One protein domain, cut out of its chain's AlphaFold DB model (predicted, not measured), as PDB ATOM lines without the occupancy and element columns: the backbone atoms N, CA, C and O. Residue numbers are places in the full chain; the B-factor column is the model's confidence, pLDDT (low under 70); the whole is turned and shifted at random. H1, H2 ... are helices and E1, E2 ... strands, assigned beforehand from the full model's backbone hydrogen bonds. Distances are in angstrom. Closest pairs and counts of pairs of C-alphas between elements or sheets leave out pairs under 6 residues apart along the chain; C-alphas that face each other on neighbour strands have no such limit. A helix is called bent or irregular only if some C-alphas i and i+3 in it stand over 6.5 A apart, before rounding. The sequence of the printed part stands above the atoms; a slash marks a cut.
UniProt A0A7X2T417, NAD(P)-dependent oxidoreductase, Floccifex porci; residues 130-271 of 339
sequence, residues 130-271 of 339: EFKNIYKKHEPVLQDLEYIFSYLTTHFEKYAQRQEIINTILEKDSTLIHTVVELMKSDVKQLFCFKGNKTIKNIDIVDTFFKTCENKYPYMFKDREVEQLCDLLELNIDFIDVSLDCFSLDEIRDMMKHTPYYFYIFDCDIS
ATOM      1  N   GLU A 130      27.925   0.911 -19.846       91.25
ATOM      2  CA  GLU A 130      27.662   0.854 -18.407       91.25
ATOM      3  C   GLU A 130      27.504  -0.590 -17.910       91.25
ATOM      4  O   GLU A 130      28.155  -0.983 -16.937       91.25
ATOM      5  N   PHE A 131      26.721  -1.418 -18.608       91.69
ATOM      6  CA  PHE A 131      26.558  -2.834 -18.274       91.69
ATOM      7  C   PHE A 131      27.881  -3.587 -18.348       91.69
ATOM      8  O   PHE A 131      28.175  -4.374 -17.449       91.69
ATOM      9  N   LYS A 132      28.741  -3.264 -19.316       92.44
ATOM     10  CA  LYS A 132      30.096  -3.815 -19.402       92.44
ATOM     11  C   LYS A 132      30.982  -3.446 -18.225       92.44
ATOM     12  O   LYS A 132      31.736  -4.289 -17.737       92.44
ATOM     13  N   ASN A 133      30.908  -2.210 -17.747       91.69
ATOM     14  CA  ASN A 133      31.671  -1.788 -16.575       91.69
ATOM     15  C   ASN A 133      31.167  -2.477 -15.299       91.69
ATOM     16  O   ASN A 133      31.975  -2.927 -14.483       91.69
ATOM     17  N   ILE A 134      29.845  -2.613 -15.152       89.81
ATOM     18  CA  ILE A 134      29.222  -3.352 -14.047       89.81
ATOM     19  C   ILE A 134      29.631  -4.827 -14.103       89.81
ATOM     20  O   ILE A 134      30.097  -5.360 -13.098       89.81
ATOM     21  N   TYR A 135      29.525  -5.471 -15.266       90.81
ATOM     22  CA  TYR A 135      29.903  -6.870 -15.443       90.81
ATOM     23  C   TYR A 135      31.369  -7.091 -15.071       90.81
ATOM     24  O   TYR A 135      31.645  -7.882 -14.177       90.81
ATOM     25  N   LYS A 136      32.306  -6.319 -15.637       91.69
ATOM     26  CA  LYS A 136      33.742  -6.430 -15.312       91.69
ATOM     27  C   LYS A 136      34.044  -6.292 -13.822       91.69
ATOM     28  O   LYS A 136      34.944  -6.947 -13.310       91.69
ATOM     29  N   LYS A 137      33.312  -5.423 -13.125       89.19
ATOM     30  CA  LYS A 137      33.469  -5.233 -11.681       89.19
ATOM     31  C   LYS A 137      33.031  -6.468 -10.886       89.19
ATOM     32  O   LYS A 137      33.613  -6.743  -9.841       89.19
ATOM     33  N   HIS A 138      31.995  -7.166 -11.342       88.56
ATOM     34  CA  HIS A 138      31.365  -8.265 -10.609       88.56
ATOM     35  C   HIS A 138      31.743  -9.659 -11.127       88.56
ATOM     36  O   HIS A 138      31.524 -10.639 -10.419       88.56
ATOM     37  N   GLU A 139      32.358  -9.756 -12.305       90.25
ATOM     38  CA  GLU A 139      32.748 -11.007 -12.956       90.25
ATOM     39  C   GLU A 139      33.554 -11.954 -12.048       90.25
ATOM     40  O   GLU A 139      33.172 -13.122 -11.981       90.25
ATOM     41  N   PRO A 140      34.578 -11.513 -11.285       89.69
ATOM     42  CA  PRO A 140      35.319 -12.423 -10.405       89.69
ATOM     43  C   PRO A 140      34.432 -13.112  -9.359       89.69
ATOM     44  O   PRO A 140      34.549 -14.308  -9.125       89.69
ATOM     45  N   VAL A 141      33.474 -12.379  -8.781       92.00
ATOM     46  CA  VAL A 141      32.544 -12.939  -7.786       92.00
ATOM     47  C   VAL A 141      31.560 -13.900  -8.442       92.00
ATOM     48  O   VAL A 141      31.209 -14.911  -7.847       92.00
ATOM     49  N   LEU A 142      31.122 -13.615  -9.671       91.38
ATOM     50  CA  LEU A 142      30.256 -14.527 -10.423       91.38
ATOM     51  C   LEU A 142      30.973 -15.850 -10.742       91.38
ATOM     52  O   LEU A 142      30.352 -16.905 -10.646       91.38
ATOM     53  N   GLN A 143      32.276 -15.805 -11.044       92.50
ATOM     54  CA  GLN A 143      33.113 -17.001 -11.214       92.50
ATOM     55  C   GLN A 143      33.218 -17.811  -9.914       92.50
ATOM     56  O   GLN A 143      33.055 -19.032  -9.923       92.50
ATOM     57  N   ASP A 144      33.443 -17.137  -8.787       93.38
ATOM     58  CA  ASP A 144      33.506 -17.781  -7.474       93.38
ATOM     59  C   ASP A 144      32.154 -18.413  -7.084       93.38
ATOM     60  O   ASP A 144      32.105 -19.546  -6.602       93.38
ATOM     61  N   LEU A 145      31.037 -17.738  -7.373       93.50
ATOM     62  CA  LEU A 145      29.692 -18.274  -7.152       93.50
ATOM     63  C   LEU A 145      29.389 -19.491  -8.041       93.50
ATOM     64  O   LEU A 145      28.806 -20.456  -7.549       93.50
ATOM     65  N   GLU A 146      29.807 -19.500  -9.313       94.25
ATOM     66  CA  GLU A 146      29.685 -20.678 -10.193       94.25
ATOM     67  C   GLU A 146      30.400 -21.898  -9.591       94.25
ATOM     68  O   GLU A 146      29.847 -23.006  -9.567       94.25
ATOM     69  N   TYR A 147      31.610 -21.692  -9.061       95.06
ATOM     70  CA  TYR A 147      32.381 -22.746  -8.405       95.06
ATOM     71  C   TYR A 147      31.652 -23.286  -7.168       95.06
ATOM     72  O   TYR A 147      31.469 -24.500  -7.036       95.06
ATOM     73  N   ILE A 148      31.164 -22.394  -6.298       93.69
ATOM     74  CA  ILE A 148      30.384 -22.768  -5.110       93.69
ATOM     75  C   ILE A 148      29.129 -23.545  -5.512       93.69
ATOM     76  O   ILE A 148      28.864 -24.606  -4.954       93.69
ATOM     77  N   PHE A 149      28.353 -23.075  -6.489       93.12
ATOM     78  CA  PHE A 149      27.109 -23.741  -6.892       93.12
ATOM     79  C   PHE A 149      27.356 -25.137  -7.475       93.12
ATOM     80  O   PHE A 149      26.586 -26.070  -7.215       93.12
ATOM     81  N   SER A 150      28.460 -25.307  -8.201       93.44
ATOM     82  CA  SER A 150      28.901 -26.613  -8.704       93.44
ATOM     83  C   SER A 150      29.286 -27.556  -7.558       93.44
ATOM     84  O   SER A 150      28.852 -28.714  -7.526       93.44
ATOM     85  N   TYR A 151      30.030 -27.050  -6.569       95.25
ATOM     86  CA  TYR A 151      30.363 -27.790  -5.353       95.25
ATOM     87  C   TYR A 151      29.103 -28.207  -4.584       95.25
ATOM     88  O   TYR A 151      28.953 -29.386  -4.262       95.25
ATOM     89  N   LEU A 152      28.164 -27.278  -4.373       94.62
ATOM     90  CA  LEU A 152      26.913 -27.528  -3.658       94.62
ATOM     91  C   LEU A 152      26.072 -28.613  -4.330       94.62
ATOM     92  O   LEU A 152      25.524 -29.479  -3.656       94.62
ATOM     93  N   THR A 153      25.985 -28.588  -5.659       93.19
ATOM     94  CA  THR A 153      25.241 -29.594  -6.433       93.19
ATOM     95  C   THR A 153      25.843 -30.992  -6.285       93.19
ATOM     96  O   THR A 153      25.112 -31.978  -6.325       93.19
ATOM     97  N   THR A 154      27.159 -31.074  -6.080       94.44
ATOM     98  CA  THR A 154      27.894 -32.340  -5.956       94.44
ATOM     99  C   THR A 154      27.872 -32.898  -4.530       94.44
ATOM    100  O   THR A 154      27.787 -34.110  -4.358       94.44
ATOM    101  N   HIS A 155      27.936 -32.035  -3.511       94.19
ATOM    102  CA  HIS A 155      28.121 -32.450  -2.111       94.19
ATOM    103  C   HIS A 155      26.828 -32.435  -1.287       94.19
ATOM    104  O   HIS A 155      26.744 -33.122  -0.274       94.19
ATOM    105  N   PHE A 156      25.796 -31.706  -1.724       93.94
ATOM    106  CA  PHE A 156      24.541 -31.579  -0.988       93.94
ATOM    107  C   PHE A 156      23.367 -32.080  -1.825       93.94
ATOM    108  O   PHE A 156      22.955 -31.443  -2.796       93.94
ATOM    109  N   GLU A 157      22.749 -33.189  -1.415       92.56
ATOM    110  CA  GLU A 157      21.624 -33.796  -2.145       92.56
ATOM    111  C   GLU A 157      20.337 -32.957  -2.068       92.56
ATOM    112  O   GLU A 157      19.582 -32.837  -3.041       92.56
ATOM    113  N   LYS A 158      20.076 -32.333  -0.912       95.00
ATOM    114  CA  LYS A 158      18.803 -31.657  -0.628       95.00
ATOM    115  C   LYS A 158      18.768 -30.237  -1.187       95.00
ATOM    116  O   LYS A 158      19.539 -29.374  -0.780       95.00
ATOM    117  N   TYR A 159      17.773 -29.959  -2.032       89.12
ATOM    118  CA  TYR A 159      17.547 -28.626  -2.609       89.12
ATOM    119  C   TYR A 159      17.359 -27.528  -1.552       89.12
ATOM    120  O   TYR A 159      17.940 -26.457  -1.679       89.12
ATOM    121  N   ALA A 160      16.579 -27.800  -0.499       92.38
ATOM    122  CA  ALA A 160      16.320 -26.822   0.560       92.38
ATOM    123  C   ALA A 160      17.608 -26.394   1.282       92.38
ATOM    124  O   ALA A 160      17.815 -25.206   1.493       92.38
ATOM    125  N   GLN A 161      18.495 -27.354   1.569       92.31
ATOM    126  CA  GLN A 161      19.791 -27.087   2.192       92.31
ATOM    127  C   GLN A 161      20.687 -26.263   1.261       92.31
ATOM    128  O   GLN A 161      21.242 -25.258   1.687       92.31
ATOM    129  N   ARG A 162      20.762 -26.615  -0.035       93.50
ATOM    130  CA  ARG A 162      21.508 -25.808  -1.016       93.50
ATOM    131  C   ARG A 162      21.019 -24.361  -1.049       93.50
ATOM    132  O   ARG A 162      21.839 -23.456  -1.075       93.50
ATOM    133  N   GLN A 163      19.705 -24.139  -1.026       90.81
ATOM    134  CA  GLN A 163      19.157 -22.782  -1.081       90.81
ATOM    135  C   GLN A 163      19.427 -21.960   0.175       90.81
ATOM    136  O   GLN A 163      19.688 -20.766   0.071       90.81
ATOM    137  N   GLU A 164      19.394 -22.584   1.350       92.75
ATOM    138  CA  GLU A 164      19.792 -21.922   2.591       92.75
ATOM    139  C   GLU A 164      21.245 -21.440   2.510       92.75
ATOM    140  O   GLU A 164      21.507 -20.255   2.715       92.75
ATOM    141  N   ILE A 165      22.158 -22.319   2.079       93.19
ATOM    142  CA  ILE A 165      23.580 -21.990   1.927       93.19
ATOM    143  C   ILE A 165      23.787 -20.859   0.909       93.19
ATOM    144  O   ILE A 165      24.510 -19.903   1.182       93.19
ATOM    145  N   ILE A 166      23.128 -20.938  -0.253       91.50
ATOM    146  CA  ILE A 166      23.217 -19.911  -1.303       91.50
ATOM    147  C   ILE A 166      22.775 -18.550  -0.764       91.50
ATOM    148  O   ILE A 166      23.489 -17.566  -0.950       91.50
ATOM    149  N   ASN A 167      21.636 -18.485  -0.074       91.56
ATOM    150  CA  ASN A 167      21.133 -17.228   0.478       91.56
ATOM    151  C   ASN A 167      22.111 -16.626   1.491       91.56
ATOM    152  O   ASN A 167      22.382 -15.431   1.425       91.56
ATOM    153  N   THR A 168      22.701 -17.447   2.365       92.06
ATOM    154  CA  THR A 168      23.724 -16.976   3.309       92.06
ATOM    155  C   THR A 168      24.959 -16.437   2.592       92.06
ATOM    156  O   THR A 168      25.467 -15.390   2.977       92.06
ATOM    157  N   ILE A 169      25.437 -17.110   1.541       90.75
ATOM    158  CA  ILE A 169      26.621 -16.682   0.778       90.75
ATOM    159  C   ILE A 169      26.360 -15.368   0.031       90.75
ATOM    160  O   ILE A 169      27.234 -14.506   0.001       90.75
ATOM    161  N   LEU A 170      25.165 -15.177  -0.532       89.06
ATOM    162  CA  LEU A 170      24.809 -13.960  -1.274       89.06
ATOM    163  C   LEU A 170      24.733 -12.698  -0.396       89.06
ATOM    164  O   LEU A 170      24.813 -11.588  -0.921       89.06
ATOM    165  N   GLU A 171      24.600 -12.849   0.922       90.12
ATOM    166  CA  GLU A 171      24.640 -11.737   1.880       90.12
ATOM    167  C   GLU A 171      26.071 -11.313   2.252       90.12
ATOM    168  O   GLU A 171      26.261 -10.286   2.911       90.12
ATOM    169  N   LYS A 172      27.085 -12.087   1.848       87.06
ATOM    170  CA  LYS A 172      28.485 -11.859   2.215       87.06
ATOM    171  C   LYS A 172      29.216 -10.959   1.231       87.06
ATOM    172  O   LYS A 172      28.847 -10.817   0.066       87.06
ATOM    173  N   ASP A 173      30.283 -10.328   1.719       86.69
ATOM    174  CA  ASP A 173      31.128  -9.500   0.871       86.69
ATOM    175  C   ASP A 173      31.958 -10.354  -0.101       86.69
ATOM    176  O   ASP A 173      32.328 -11.496   0.175       86.69
ATOM    177  N   SER A 174      32.295  -9.768  -1.247       85.56
ATOM    178  CA  SER A 174      33.026 -10.442  -2.323       85.56
ATOM    179  C   SER A 174      34.382 -11.012  -1.902       85.56
ATOM    180  O   SER A 174      34.826 -12.007  -2.464       85.56
ATOM    181  N   THR A 175      35.058 -10.388  -0.934       82.81
ATOM    182  CA  THR A 175      36.384 -10.818  -0.458       82.81
ATOM    183  C   THR A 175      36.274 -12.108   0.340       82.81
ATOM    184  O   THR A 175      37.114 -13.000   0.201       82.81
ATOM    185  N   LEU A 176      35.234 -12.202   1.170       84.06
ATOM    186  CA  LEU A 176      34.936 -13.386   1.962       84.06
ATOM    187  C   LEU A 176      34.560 -14.565   1.061       84.06
ATOM    188  O   LEU A 176      35.139 -15.640   1.211       84.06
ATOM    189  N   ILE A 177      33.681 -14.341   0.077       89.25
ATOM    190  CA  ILE A 177      33.309 -15.356  -0.924       89.25
ATOM    191  C   ILE A 177      34.559 -15.875  -1.643       89.25
ATOM    192  O   ILE A 177      34.811 -17.078  -1.650       89.25
ATOM    193  N   HIS A 178      35.374 -14.964  -2.179       88.00
ATOM    194  CA  HIS A 178      36.595 -15.319  -2.896       88.00
ATOM    195  C   HIS A 178      37.549 -16.163  -2.045       88.00
ATOM    196  O   HIS A 178      38.103 -17.160  -2.494       88.00
ATOM    197  N   THR A 179      37.700 -15.809  -0.773       84.81
ATOM    198  CA  THR A 179      38.624 -16.509   0.124       84.81
ATOM    199  C   THR A 179      38.153 -17.908   0.467       84.81
ATOM    200  O   THR A 179      38.961 -18.833   0.492       84.81
ATOM    201  N   VAL A 180      36.852 -18.087   0.681       88.75
ATOM    202  CA  VAL A 180      36.280 -19.422   0.859       88.75
ATOM    203  C   VAL A 180      36.493 -20.263  -0.396       88.75
ATOM    204  O   VAL A 180      36.891 -21.417  -0.281       88.75
ATOM    205  N   VAL A 181      36.333 -19.695  -1.591       91.00
ATOM    206  CA  VAL A 181      36.614 -20.418  -2.840       91.00
ATOM    207  C   VAL A 181      38.084 -20.813  -2.961       91.00
ATOM    208  O   VAL A 181      38.376 -21.952  -3.324       91.00
ATOM    209  N   GLU A 182      39.018 -19.929  -2.618       87.50
ATOM    210  CA  GLU A 182      40.443 -20.276  -2.606       87.50
ATOM    211  C   GLU A 182      40.755 -21.371  -1.577       87.50
ATOM    212  O   GLU A 182      41.523 -22.285  -1.876       87.50
ATOM    213  N   LEU A 183      40.096 -21.363  -0.412       85.94
ATOM    214  CA  LEU A 183      40.185 -22.461   0.553       85.94
ATOM    215  C   LEU A 183      39.653 -23.772  -0.037       85.94
ATOM    216  O   LEU A 183      40.339 -24.787   0.055       85.94
ATOM    217  N   MET A 184      38.494 -23.748  -0.703       89.62
ATOM    218  CA  MET A 184      37.896 -24.922  -1.352       89.62
ATOM    219  C   MET A 184      38.759 -25.496  -2.482       89.62
ATOM    220  O   MET A 184      38.699 -26.695  -2.745       89.62
ATOM    221  N   LYS A 185      39.517 -24.655  -3.193       87.56
ATOM    222  CA  LYS A 185      40.451 -25.080  -4.254       87.56
ATOM    223  C   LYS A 185      41.794 -25.563  -3.703       87.56
ATOM    224  O   LYS A 185      42.581 -26.147  -4.446       87.56
ATOM    225  N   SER A 186      42.085 -25.276  -2.437       81.88
ATOM    226  CA  SER A 186      43.366 -25.576  -1.807       81.88
ATOM    227  C   SER A 186      43.345 -26.892  -1.026       81.88
ATOM    228  O   SER A 186      42.306 -27.349  -0.560       81.88
ATOM    229  N   ASP A 187      44.531 -27.451  -0.777       75.38
ATOM    230  CA  ASP A 187      44.715 -28.583   0.141       75.38
ATOM    231  C   ASP A 187      44.854 -28.144   1.613       75.38
ATOM    232  O   ASP A 187      45.377 -28.884   2.453       75.38
ATOM    233  N   VAL A 188      44.419 -26.925   1.956       75.56
ATOM    234  CA  VAL A 188      44.529 -26.392   3.319       75.56
ATOM    235  C   VAL A 188      43.661 -27.206   4.274       75.56
ATOM    236  O   VAL A 188      42.468 -27.388   4.060       75.56
ATOM    237  N   LYS A 189      44.280 -27.683   5.357       74.56
ATOM    238  CA  LYS A 189      43.602 -28.389   6.457       74.56
ATOM    239  C   LYS A 189      43.574 -27.606   7.756       74.56
ATOM    240  O   LYS A 189      42.840 -27.981   8.656       74.56
ATOM    241  N   GLN A 190      44.380 -26.553   7.872       73.31
ATOM    242  CA  GLN A 190      44.521 -25.784   9.104       73.31
ATOM    243  C   GLN A 190      44.618 -24.295   8.788       73.31
ATOM    244  O   GLN A 190      45.346 -23.896   7.876       73.31
ATOM    245  N   LEU A 191      43.906 -23.483   9.561       73.56
ATOM    246  CA  LEU A 191      43.844 -22.035   9.429       73.56
ATOM    247  C   LEU A 191      44.135 -21.396  10.785       73.56
ATOM    248  O   LEU A 191      43.494 -21.719  11.777       73.56
ATOM    249  N   PHE A 192      45.110 -20.490  10.847       68.94
ATOM    250  CA  PHE A 192      45.516 -19.862  12.105       68.94
ATOM    251  C   PHE A 192      44.811 -18.510  12.286       68.94
ATOM    252  O   PHE A 192      45.000 -17.575  11.505       68.94
ATOM    253  N   CYS A 193      44.010 -18.395  13.342       70.56
ATOM    254  CA  CYS A 193      43.220 -17.218  13.692       70.56
ATOM    255  C   CYS A 193      43.949 -16.391  14.751       70.56
ATOM    256  O   CYS A 193      43.969 -16.751  15.926       70.56
ATOM    257  N   PHE A 194      44.540 -15.263  14.365       66.38
ATOM    258  CA  PHE A 194      45.311 -14.437  15.290       66.38
ATOM    259  C   PHE A 194      44.407 -13.437  16.015       66.38
ATOM    260  O   PHE A 194      43.880 -12.490  15.427       66.38
ATOM    261  N   LYS A 195      44.260 -13.621  17.328       66.38
ATOM    262  CA  LYS A 195      43.529 -12.707  18.212       66.38
ATOM    263  C   LYS A 195      44.521 -11.748  18.860       66.38
ATOM    264  O   LYS A 195      45.482 -12.173  19.501       66.38
ATOM    265  N   GLY A 196      44.305 -10.447  18.678       59.06
ATOM    266  CA  GLY A 196      45.161  -9.409  19.247       59.06
ATOM    267  C   GLY A 196      44.348  -8.341  19.963       59.06
ATOM    268  O   GLY A 196      43.410  -7.780  19.402       59.06
ATOM    269  N   ASN A 197      44.751  -7.988  21.184       54.97
ATOM    270  CA  ASN A 197      44.259  -6.772  21.825       54.97
ATOM    271  C   ASN A 197      44.686  -5.539  20.999       54.97
ATOM    272  O   ASN A 197      45.775  -5.512  20.427       54.97
ATOM    273  N   LYS A 198      43.834  -4.504  20.921       52.41
ATOM    274  CA  LYS A 198      43.949  -3.318  20.030       52.41
ATOM    275  C   LYS A 198      45.208  -2.434  20.223       52.41
ATOM    276  O   LYS A 198      45.237  -1.290  19.762       52.41
ATOM    277  N   THR A 199      46.229  -2.874  20.953       50.06
ATOM    278  CA  THR A 199      47.418  -2.078  21.271       50.06
ATOM    279  C   THR A 199      48.345  -1.923  20.062       50.06
ATOM    280  O   THR A 199      48.604  -2.853  19.307       50.06
ATOM    281  N   ILE A 200      48.880  -0.709  19.900       43.81
ATOM    282  CA  ILE A 200      49.683  -0.233  18.754       43.81
ATOM    283  C   ILE A 200      50.878  -1.148  18.414       43.81
ATOM    284  O   ILE A 200      51.265  -1.207  17.251       43.81
ATOM    285  N   LYS A 201      51.409  -1.916  19.379       51.62
ATOM    286  CA  LYS A 201      52.468  -2.917  19.148       51.62
ATOM    287  C   LYS A 201      52.062  -4.006  18.149       51.62
ATOM    288  O   LYS A 201      52.903  -4.457  17.381       51.62
ATOM    289  N   ASN A 202      50.782  -4.372  18.102       55.81
ATOM    290  CA  ASN A 202      50.294  -5.405  17.192       55.81
ATOM    291  C   ASN A 202      50.258  -4.925  15.736       55.81
ATOM    292  O   ASN A 202      50.390  -5.737  14.831       55.81
ATOM    293  N   ILE A 203      50.178  -3.615  15.477       55.78
ATOM    294  CA  ILE A 203      50.156  -3.081  14.107       55.78
ATOM    295  C   ILE A 203      51.506  -3.266  13.411       55.78
ATOM    296  O   ILE A 203      51.526  -3.640  12.243       55.78
ATOM    297  N   ASP A 204      52.621  -3.037  14.110       59.28
ATOM    298  CA  ASP A 204      53.960  -3.226  13.538       59.28
ATOM    299  C   ASP A 204      54.265  -4.712  13.314       59.28
ATOM    300  O   ASP A 204      54.924  -5.068  12.335       59.28
ATOM    301  N   ILE A 205      53.729  -5.583  14.180       59.94
ATOM    302  CA  ILE A 205      53.788  -7.039  14.018       59.94
ATOM    303  C   ILE A 205      53.027  -7.457  12.769       59.94
ATOM    304  O   ILE A 205      53.603  -8.097  11.896       59.94
ATOM    305  N   VAL A 206      51.779  -7.010  12.641       58.34
ATOM    306  CA  VAL A 206      50.919  -7.247  11.480       58.34
ATOM    307  C   VAL A 206      51.559  -6.706  10.197       58.34
ATOM    308  O   VAL A 206      51.590  -7.388   9.181       58.34
ATOM    309  N   ASP A 207      52.127  -5.499  10.214       58.19
ATOM    310  CA  ASP A 207      52.747  -4.891   9.030       58.19
ATOM    311  C   ASP A 207      54.063  -5.578   8.626       58.19
ATOM    312  O   ASP A 207      54.345  -5.739   7.439       58.19
ATOM    313  N   THR A 208      54.861  -6.021   9.601       61.97
ATOM    314  CA  THR A 208      56.066  -6.835   9.361       61.97
ATOM    315  C   THR A 208      55.699  -8.219   8.831       61.97
ATOM    316  O   THR A 208      56.360  -8.736   7.932       61.97
ATOM    317  N   PHE A 209      54.624  -8.793   9.355       59.31
ATOM    318  CA  PHE A 209      54.031 -10.052   8.928       59.31
ATOM    319  C   PHE A 209      53.549  -9.996   7.470       59.31
ATOM    320  O   PHE A 209      53.952 -10.830   6.663       59.31
ATOM    321  N   PHE A 210      52.822  -8.940   7.084       58.16
ATOM    322  CA  PHE A 210      52.417  -8.703   5.691       58.16
ATOM    323  C   PHE A 210      53.613  -8.586   4.736       58.16
ATOM    324  O   PHE A 210      53.553  -9.077   3.615       58.16
ATOM    325  N   LYS A 211      54.708  -7.951   5.175       60.47
ATOM    326  CA  LYS A 211      55.923  -7.767   4.360       60.47
ATOM    327  C   LYS A 211      56.781  -9.025   4.230       60.47
ATOM    328  O   LYS A 211      57.537  -9.123   3.275       60.47
ATOM    329  N   THR A 212      56.713  -9.944   5.195       56.44
ATOM    330  CA  THR A 212      57.518 -11.181   5.198       56.44
ATOM    331  C   THR A 212      56.832 -12.339   4.486       56.44
ATOM    332  O   THR A 212      57.511 -13.253   4.025       56.44
ATOM    333  N   CYS A 213      55.509 -12.284   4.327       54.31
ATOM    334  CA  CYS A 213      54.756 -13.193   3.470       54.31
ATOM    335  C   CYS A 213      54.914 -12.787   1.993       54.31
ATOM    336  O   CYS A 213      53.950 -12.388   1.342       54.31
ATOM    337  N   GLU A 214      56.137 -12.855   1.458       45.75
ATOM    338  CA  GLU A 214      56.378 -12.729   0.018       45.75
ATOM    339  C   GLU A 214      55.564 -13.819  -0.710       45.75
ATOM    340  O   GLU A 214      55.897 -15.002  -0.657       45.75
ATOM    341  N   ASN A 215      54.470 -13.420  -1.367       46.47
ATOM    342  CA  ASN A 215      53.589 -14.256  -2.202       46.47
ATOM    343  C   ASN A 215      52.645 -15.251  -1.492       46.47
ATOM    344  O   ASN A 215      52.193 -16.199  -2.134       46.47
ATOM    345  N   LYS A 216      52.298 -15.067  -0.208       51.25
ATOM    346  CA  LYS A 216      51.314 -15.937   0.482       51.25
ATOM    347  C   LYS A 216      50.180 -15.127   1.100       51.25
ATOM    348  O   LYS A 216      50.438 -14.289   1.955       51.25
ATOM    349  N   TYR A 217      48.958 -15.384   0.627       51.81
ATOM    350  CA  TYR A 217      47.747 -14.575   0.787       51.81
ATOM    351  C   TYR A 217      47.262 -14.412   2.239       51.81
ATOM    352  O   TYR A 217      46.561 -15.272   2.774       51.81
ATOM    353  N   PRO A 218      47.536 -13.274   2.889       51.22
ATOM    354  CA  PRO A 218      46.997 -12.975   4.198       51.22
ATOM    355  C   PRO A 218      45.690 -12.202   4.018       51.22
ATOM    356  O   PRO A 218      45.694 -10.989   3.806       51.22
ATOM    357  N   TYR A 219      44.562 -12.902   4.084       53.97
ATOM    358  CA  TYR A 219      43.246 -12.267   4.043       53.97
ATOM    359  C   TYR A 219      42.739 -11.973   5.454       53.97
ATOM    360  O   TYR A 219      42.546 -12.899   6.231       53.97
ATOM    361  N   MET A 220      42.497 -10.697   5.774       53.28
ATOM    362  CA  MET A 220      41.920 -10.286   7.060       53.28
ATOM    363  C   MET A 220      40.390 -10.265   6.984       53.28
ATOM    364  O   MET A 220      39.836  -9.485   6.210       53.28
ATOM    365  N   PHE A 221      39.718 -11.022   7.851       55.53
ATOM    366  CA  PHE A 221      38.258 -10.981   8.008       55.53
ATOM    367  C   PHE A 221      37.854 -10.496   9.386       55.53
ATOM    368  O   PHE A 221      38.604 -10.652  10.350       55.53
ATOM    369  N   LYS A 222      36.652  -9.929   9.463       53.84
ATOM    370  CA  LYS A 222      35.980  -9.670  10.733       53.84
ATOM    371  C   LYS A 222      35.290 -10.953  11.218       53.84
ATOM    372  O   LYS A 222      34.880 -11.778  10.410       53.84
ATOM    373  N   ASP A 223      35.188 -11.108  12.534       59.34
ATOM    374  CA  ASP A 223      34.145 -11.899  13.202       59.34
ATOM    375  C   ASP A 223      33.911 -13.345  12.715       59.34
ATOM    376  O   ASP A 223      32.773 -13.723  12.455       59.34
ATOM    377  N   ARG A 224      34.961 -14.182  12.629       75.62
ATOM    378  CA  ARG A 224      34.865 -15.640  12.343       75.62
ATOM    379  C   ARG A 224      33.956 -16.014  11.152       75.62
ATOM    380  O   ARG A 224      33.537 -17.160  11.028       75.62
ATOM    381  N   GLU A 225      33.688 -15.087  10.233       83.25
ATOM    382  CA  GLU A 225      32.736 -15.324   9.142       83.25
ATOM    383  C   GLU A 225      33.249 -16.380   8.155       83.25
ATOM    384  O   GLU A 225      32.462 -17.135   7.590       83.25
ATOM    385  N   VAL A 226      34.572 -16.483   7.994       84.25
ATOM    386  CA  VAL A 226      35.206 -17.554   7.210       84.25
ATOM    387  C   VAL A 226      34.932 -18.919   7.827       84.25
ATOM    388  O   VAL A 226      34.587 -19.837   7.098       84.25
ATOM    389  N   GLU A 227      35.069 -19.046   9.151       87.12
ATOM    390  CA  GLU A 227      34.806 -20.293   9.887       87.12
ATOM    391  C   GLU A 227      33.348 -20.706   9.696       87.12
ATOM    392  O   GLU A 227      33.085 -21.807   9.229       87.12
ATOM    393  N   GLN A 228      32.413 -19.770   9.882       89.06
ATOM    394  CA  GLN A 228      30.984 -20.018   9.671       89.06
ATOM    395  C   GLN A 228      30.662 -20.494   8.249       89.06
ATOM    396  O   GLN A 228      29.856 -21.404   8.077       89.06
ATOM    397  N   LEU A 229      31.268 -19.887   7.222       90.25
ATOM    398  CA  LEU A 229      31.054 -20.315   5.838       90.25
ATOM    399  C   LEU A 229      31.724 -21.654   5.524       90.25
ATOM    400  O   LEU A 229      31.167 -22.436   4.759       90.25
ATOM    401  N   CYS A 230      32.899 -21.925   6.094       91.44
ATOM    402  CA  CYS A 230      33.568 -23.214   5.943       91.44
ATOM    403  C   CYS A 230      32.738 -24.330   6.582       91.44
ATOM    404  O   CYS A 230      32.512 -25.347   5.932       91.44
ATOM    405  N   ASP A 231      32.211 -24.102   7.786       92.44
ATOM    406  CA  ASP A 231      31.307 -25.026   8.474       92.44
ATOM    407  C   ASP A 231      30.032 -25.264   7.656       92.44
ATOM    408  O   ASP A 231      29.614 -26.403   7.455       92.44
ATOM    409  N   LEU A 232      29.439 -24.189   7.124       93.50
ATOM    410  CA  LEU A 232      28.241 -24.241   6.285       93.50
ATOM    411  C   LEU A 232      28.454 -25.055   4.996       93.50
ATOM    412  O   LEU A 232      27.525 -25.694   4.504       93.50
ATOM    413  N   LEU A 233      29.671 -25.029   4.453       93.38
ATOM    414  CA  LEU A 233      30.086 -25.778   3.265       93.38
ATOM    415  C   LEU A 233      30.697 -27.152   3.592       93.38
ATOM    416  O   LEU A 233      31.157 -27.840   2.677       93.38
ATOM    417  N   GLU A 234      30.689 -27.549   4.868       94.06
ATOM    418  CA  GLU A 234      31.276 -28.790   5.388       94.06
ATOM    419  C   GLU A 234      32.759 -28.961   4.996       94.06
ATOM    420  O   GLU A 234      33.249 -30.065   4.738       94.06
ATOM    421  N   LEU A 235      33.501 -27.849   4.942       91.12
ATOM    422  CA  LEU A 235      34.931 -27.863   4.655       91.12
ATOM    423  C   LEU A 235      35.697 -28.349   5.886       91.12
ATOM    424  O   LEU A 235      35.623 -27.761   6.961       91.12
ATOM    425  N   ASN A 236      36.483 -29.411   5.715       90.19
ATOM    426  CA  ASN A 236      37.312 -29.971   6.782       90.19
ATOM    427  C   ASN A 236      38.586 -29.131   6.992       90.19
ATOM    428  O   ASN A 236      39.658 -29.482   6.482       90.19
ATOM    429  N   ILE A 237      38.432 -27.998   7.684       85.69
ATOM    430  CA  ILE A 237      39.490 -27.034   8.005       85.69
ATOM    431  C   ILE A 237      39.506 -26.795   9.518       85.69
ATOM    432  O   ILE A 237      38.530 -26.316  10.089       85.69
ATOM    433  N   ASP A 238      40.639 -27.068  10.160       82.12
ATOM    434  CA  ASP A 238      40.837 -26.791  11.580       82.12
ATOM    435  C   ASP A 238      41.188 -25.313  11.799       82.12
ATOM    436  O   ASP A 238      42.237 -24.839  11.352       82.12
ATOM    437  N   PHE A 239      40.355 -24.584  12.542       82.38
ATOM    438  CA  PHE A 239      40.628 -23.200  12.935       82.38
ATOM    439  C   PHE A 239      41.392 -23.156  14.269       82.38
ATOM    440  O   PHE A 239      40.864 -23.494  15.329       82.38
ATOM    441  N   ILE A 240      42.654 -22.724  14.226       76.81
ATOM    442  CA  ILE A 240      43.569 -22.672  15.371       76.81
ATOM    443  C   ILE A 240      43.687 -21.228  15.857       76.81
ATOM    444  O   ILE A 240      44.340 -20.402  15.224       76.81
ATOM    445  N   ASP A 241      43.092 -20.917  17.008       76.94
ATOM    446  CA  ASP A 241      43.260 -19.606  17.640       76.94
ATOM    447  C   ASP A 241      44.695 -19.415  18.159       76.94
ATOM    448  O   ASP A 241      45.205 -20.203  18.957       76.94
ATOM    449  N   VAL A 242      45.324 -18.307  17.770       68.62
ATOM    450  CA  VAL A 242      46.655 -17.895  18.216       68.62
ATOM    451  C   VAL A 242      46.545 -16.550  18.927       68.62
ATOM    452  O   VAL A 242      46.183 -15.535  18.330       68.62
ATOM    453  N   SER A 243      46.866 -16.524  20.220       72.00
ATOM    454  CA  SER A 243      46.962 -15.273  20.980       72.00
ATOM    455  C   SER A 243      48.280 -14.575  20.661       72.00
ATOM    456  O   SER A 243      49.345 -15.090  21.000       72.00
ATOM    457  N   LEU A 244      48.224 -13.392  20.045       66.38
ATOM    458  CA  LEU A 244      49.430 -12.611  19.728       66.38
ATOM    459  C   LEU A 244      50.192 -12.160  20.980       66.38
ATOM    460  O   LEU A 244      51.396 -11.932  20.912       66.38
ATOM    461  N   ASP A 245      49.521 -12.091  22.132       66.62
ATOM    462  CA  ASP A 245      50.142 -11.709  23.403       66.62
ATOM    463  C   ASP A 245      51.140 -12.777  23.914       66.62
ATOM    464  O   ASP A 245      51.888 -12.526  24.859       66.62
ATOM    465  N   CYS A 246      51.167 -13.963  23.291       63.44
ATOM    466  CA  CYS A 246      51.984 -15.103  23.704       63.44
ATOM    467  C   CYS A 246      53.236 -15.337  22.847       63.44
ATOM    468  O   CYS A 246      54.030 -16.199  23.213       63.44
ATOM    469  N   PHE A 247      53.425 -14.602  21.745       63.59
ATOM    470  CA  PHE A 247      54.526 -14.848  20.810       63.59
ATOM    471  C   PHE A 247      55.342 -13.586  20.545       63.59
ATOM    472  O   PHE A 247      54.818 -12.498  20.299       63.59
ATOM    473  N   SER A 248      56.658 -13.744  20.549       69.94
ATOM    474  CA  SER A 248      57.582 -12.767  19.989       69.94
ATOM    475  C   SER A 248      57.515 -12.762  18.459       69.94
ATOM    476  O   SER A 248      57.107 -13.727  17.812       69.94
ATOM    477  N   LEU A 249      57.969 -11.663  17.855       63.97
ATOM    478  CA  LEU A 249      58.068 -11.527  16.400       63.97
ATOM    479  C   LEU A 249      58.877 -12.646  15.736       63.97
ATOM    480  O   LEU A 249      58.552 -13.059  14.623       63.97
ATOM    481  N   ASP A 250      59.931 -13.113  16.399       68.25
ATOM    482  CA  ASP A 250      60.812 -14.139  15.851       68.25
ATOM    483  C   ASP A 250      60.185 -15.536  15.954       68.25
ATOM    484  O   ASP A 250      60.298 -16.310  15.007       68.25
ATOM    485  N   GLU A 251      59.415 -15.820  17.011       68.62
ATOM    486  CA  GLU A 251      58.624 -17.057  17.113       68.62
ATOM    487  C   GLU A 251      57.542 -17.126  16.029       68.62
ATOM    488  O   GLU A 251      57.386 -18.163  15.384       68.62
ATOM    489  N   ILE A 252      56.854 -16.011  15.751       66.56
ATOM    490  CA  ILE A 252      55.883 -15.937  14.647       66.56
ATOM    491  C   ILE A 252      56.591 -16.198  13.308       66.56
ATOM    492  O   ILE A 252      56.102 -16.971  12.487       66.56
ATOM    493  N   ARG A 253      57.771 -15.603  13.078       66.62
ATOM    494  CA  ARG A 253      58.565 -15.831  11.854       66.62
ATOM    495  C   ARG A 253      59.013 -17.277  11.692       66.62
ATOM    496  O   ARG A 253      58.955 -17.792  10.577       66.62
ATOM    497  N   ASP A 254      59.463 -17.921  12.760       69.44
ATOM    498  CA  ASP A 254      59.922 -19.307  12.698       69.44
ATOM    499  C   ASP A 254      58.762 -20.285  12.505       69.44
ATOM    500  O   ASP A 254      58.883 -21.190  11.679       69.44
ATOM    501  N   MET A 255      57.601 -20.053  13.133       64.81
ATOM    502  CA  MET A 255      56.373 -20.786  12.798       64.81
ATOM    503  C   MET A 255      56.055 -20.660  11.300       64.81
ATOM    504  O   MET A 255      55.790 -21.653  10.627       64.81
ATOM    505  N   MET A 256      56.156 -19.456  10.733       58.41
ATOM    506  CA  MET A 256      55.840 -19.207   9.320       58.41
ATOM    507  C   MET A 256      56.772 -19.910   8.322       58.41
ATOM    508  O   MET A 256      56.326 -20.257   7.228       58.41
ATOM    509  N   LYS A 257      58.037 -20.172   8.671       63.91
ATOM    510  CA  LYS A 257      58.982 -20.869   7.775       63.91
ATOM    511  C   LYS A 257      58.631 -22.337   7.537       63.91
ATOM    512  O   LYS A 257      59.041 -22.893   6.520       63.91
ATOM    513  N   HIS A 258      57.920 -22.969   8.468       59.41
ATOM    514  CA  HIS A 258      57.754 -24.423   8.488       59.41
ATOM    515  C   HIS A 258      56.357 -24.910   8.098       59.41
ATOM    516  O   HIS A 258      56.148 -26.121   8.032       59.41
ATOM    517  N   THR A 259      55.429 -24.008   7.778       54.91
ATOM    518  CA  THR A 259      54.032 -24.376   7.513       54.91
ATOM    519  C   THR A 259      53.618 -23.896   6.120       54.91
ATOM    520  O   THR A 259      53.802 -22.724   5.775       54.91
ATOM    521  N   PRO A 260      53.133 -24.801   5.253       44.19
ATOM    522  CA  PRO A 260      53.119 -24.548   3.816       44.19
ATOM    523  C   PRO A 260      52.028 -23.571   3.351       44.19
ATOM    524  O   PRO A 260      52.266 -22.867   2.365       44.19
ATOM    525  N   TYR A 261      50.915 -23.430   4.077       50.00
ATOM    526  CA  TYR A 261      49.772 -22.608   3.673       50.00
ATOM    527  C   TYR A 261      49.163 -21.889   4.875       50.00
ATOM    528  O   TYR A 261      48.979 -22.498   5.926       50.00
ATOM    529  N   TYR A 262      48.849 -20.606   4.716       52.12
ATOM    530  CA  TYR A 262      48.249 -19.805   5.772       52.12
ATOM    531  C   TYR A 262      47.173 -18.876   5.219       52.12
ATOM    532  O   TYR A 262      47.416 -18.155   4.255       52.12
ATOM    533  N   PHE A 263      46.034 -18.856   5.901       48.88
ATOM    534  CA  PHE A 263      45.023 -17.806   5.844       48.88
ATOM    535  C   PHE A 263      44.888 -17.246   7.264       48.88
ATOM    536  O   PHE A 263      45.014 -18.000   8.232       48.88
ATOM    537  N   TYR A 264      44.697 -15.933   7.405       53.34
ATOM    538  CA  TYR A 264      44.924 -15.251   8.682       53.34
ATOM    539  C   TYR A 264      43.784 -14.321   9.074       53.34
ATOM    540  O   TYR A 264      43.713 -13.176   8.633       53.34
ATOM    541  N   ILE A 265      42.929 -14.772   9.984       49.06
ATOM    542  CA  ILE A 265      41.829 -13.950  10.492       49.06
ATOM    543  C   ILE A 265      42.357 -13.074  11.626       49.06
ATOM    544  O   ILE A 265      42.867 -13.591  12.618       49.06
ATOM    545  N   PHE A 266      42.231 -11.754  11.479       52.41
ATOM    546  CA  PHE A 266      42.544 -10.799  12.536       52.41
ATOM    547  C   PHE A 266      41.255 -10.252  13.127       52.41
ATOM    548  O   PHE A 266      40.601  -9.398  12.530       52.41
ATOM    549  N   ASP A 267      40.954 -10.681  14.343       47.38
ATOM    550  CA  ASP A 267      39.861 -10.131  15.139       47.38
ATOM    551  C   ASP A 267      40.306  -8.801  15.778       47.38
ATOM    552  O   ASP A 267      40.684  -8.730  16.950       47.38
ATOM    553  N   CYS A 268      40.409  -7.737  14.970       47.19
ATOM    554  CA  CYS A 268      40.708  -6.399  15.479       47.19
ATOM    555  C   CYS A 268      39.847  -5.303  14.836       47.19
ATOM    556  O   CYS A 268      39.513  -5.321  13.655       47.19
ATOM    557  N   ASP A 269      39.508  -4.291  15.637       46.09
ATOM    558  CA  ASP A 269      38.764  -3.110  15.194       46.09
ATOM    559  C   ASP A 269      39.652  -2.211  14.318       46.09
ATOM    560  O   ASP A 269      40.470  -1.416  14.790       46.09
ATOM    561  N   ILE A 270      39.483  -2.382  13.010       45.38
ATOM    562  CA  ILE A 270      40.295  -1.791  11.937       45.38
ATOM    563  C   ILE A 270      40.049  -0.291  11.716       45.38
ATOM    564  O   ILE A 270      40.763   0.337  10.928       45.38
ATOM    565  N   SER A 271      39.072   0.312  12.402       45.78
ATOM    566  CA  SER A 271      38.738   1.738  12.260       45.78
ATOM    567  C   SER A 271      39.955   2.654  12.480       45.78
ATOM    568  O   SER A 271      40.143   3.618  11.743       45.78
TER     569      SER A 271
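Overview. This is residues 130 to 271 of the 339 residues of the protein "NAD(P)-dependent oxidoreductase" of Floccifex porci (UniProt A0A7X2T417). A small parallel sheet of three strands lies between two groups of helices: H1b, H2, H3 and H5 make a loose four-helix cluster on one side of it, and H4 and H6 stand off from it on the other, near each other. H5, which only grazes the sheet, joins the cluster to it; the long bent helix H1 lies at the far end of the cluster, and its first arm, residues 130 to 137, sticks out. The printed part has 142 residues, with six named helices and three named strands in the order H1 H2 H3 E1 H4 H5 E2 H6 E3; the sheet runs E2 E1 E3, all parallel, and the class is mostly helix. The whole is only just compact, close to loose, with a radius of gyration of the C-alphas of 17.0 A and spans of 48 by 39 by 25 A.

Along the chain. In the sheet, E1 is residues 190 to 195, 16.0 A long, from C-alpha 190 at (44.521, -25.784, 9.104). E2 is residues 238 to 243, 16.1 A, and E3 is residues 264 to 267, 9.7 A, ending with C-alpha 267 at (39.861, -10.131, 15.139). H5 is residues 225 to 232, 10.4 A; H3 is residues 174 to 185, 16.5 A; H2 is residues 159 to 170, 16.4 A. H1, residues 130 to 155, was assigned as one helix by its hydrogen bonds but is bent: C-alphas 137 and 140 are 7.5 A apart. Its arms are H1a, residues 130 to 137, 10.8 A, from C-alpha 130 at (27.662, 0.854, -18.407), and H1b, residues 140 to 155, 22.8 A. H4 is residues 201 to 212, 17.0 A, and H6 is residues 249 to 258, 15.1 A.

Arrangement. E1 is the inner strand, and E2 and E3 are edge strands. E2 and E1 are parallel at 27 degrees, with N 191 and O 238 at 2.8 A and N 240 and O 191 at 2.8 A, within hydrogen-bond range. E1 and E3 are parallel at 29 degrees, with N 194 and O 265 at 2.9 A. E1, H4, H5 and E2 form a strand-helix-strand unit, two parallel neighbour strands with helices between; E2, H6 and E3 form a split one, with E1 between its strands and a right-handed crossover. H5 only grazes the sheet, with residues 225 to 230; the closest C-alphas of H5 and E2 are those of Glu 227 and Phe 239, 7.2 A apart. H5 touches H3 at a steep tilt of 49 degrees; the closest C-alphas are those of Val 180 and Val 226, 6.7 A. H3 touches H1b, through residues 141 to 148 of H1b alone, at a steep tilt of 46 degrees; the closest C-alphas are those of Val 141 and Ser 174, 6.0 A. H1b and H2 are a helical hairpin that only just touches, with 3 pairs of C-alphas within 8 A, the closest those of Leu 152 and Arg 162, 6.3 A, at a shallow tilt of 23 degrees, opposite ways. H4 and H6, neither on the sheet, are close but not clearly touching, with the C-alphas of Ile 205 and Leu 249 closest at 6.6 A. H1a and H1b stand at a steep tilt of 62 degrees. Each O i to N i+4 pair is within hydrogen-bond range in H1a, H1b, H2, H3, H4 and H5, and 5 of 6 are in H6.

Size, cuts and confidence. The C-alphas farthest apart are those of Glu 130 and Cys 246, 51.2 A. The printed part has no cut. The link from H4 to H5, residues 213 to 224, is long; the other links are tight. The mean pLDDT of the printed part is 75.1, and 60 residues are under 70: residue 192, residues 194 to 223, residue 242 and residues 244 to 271.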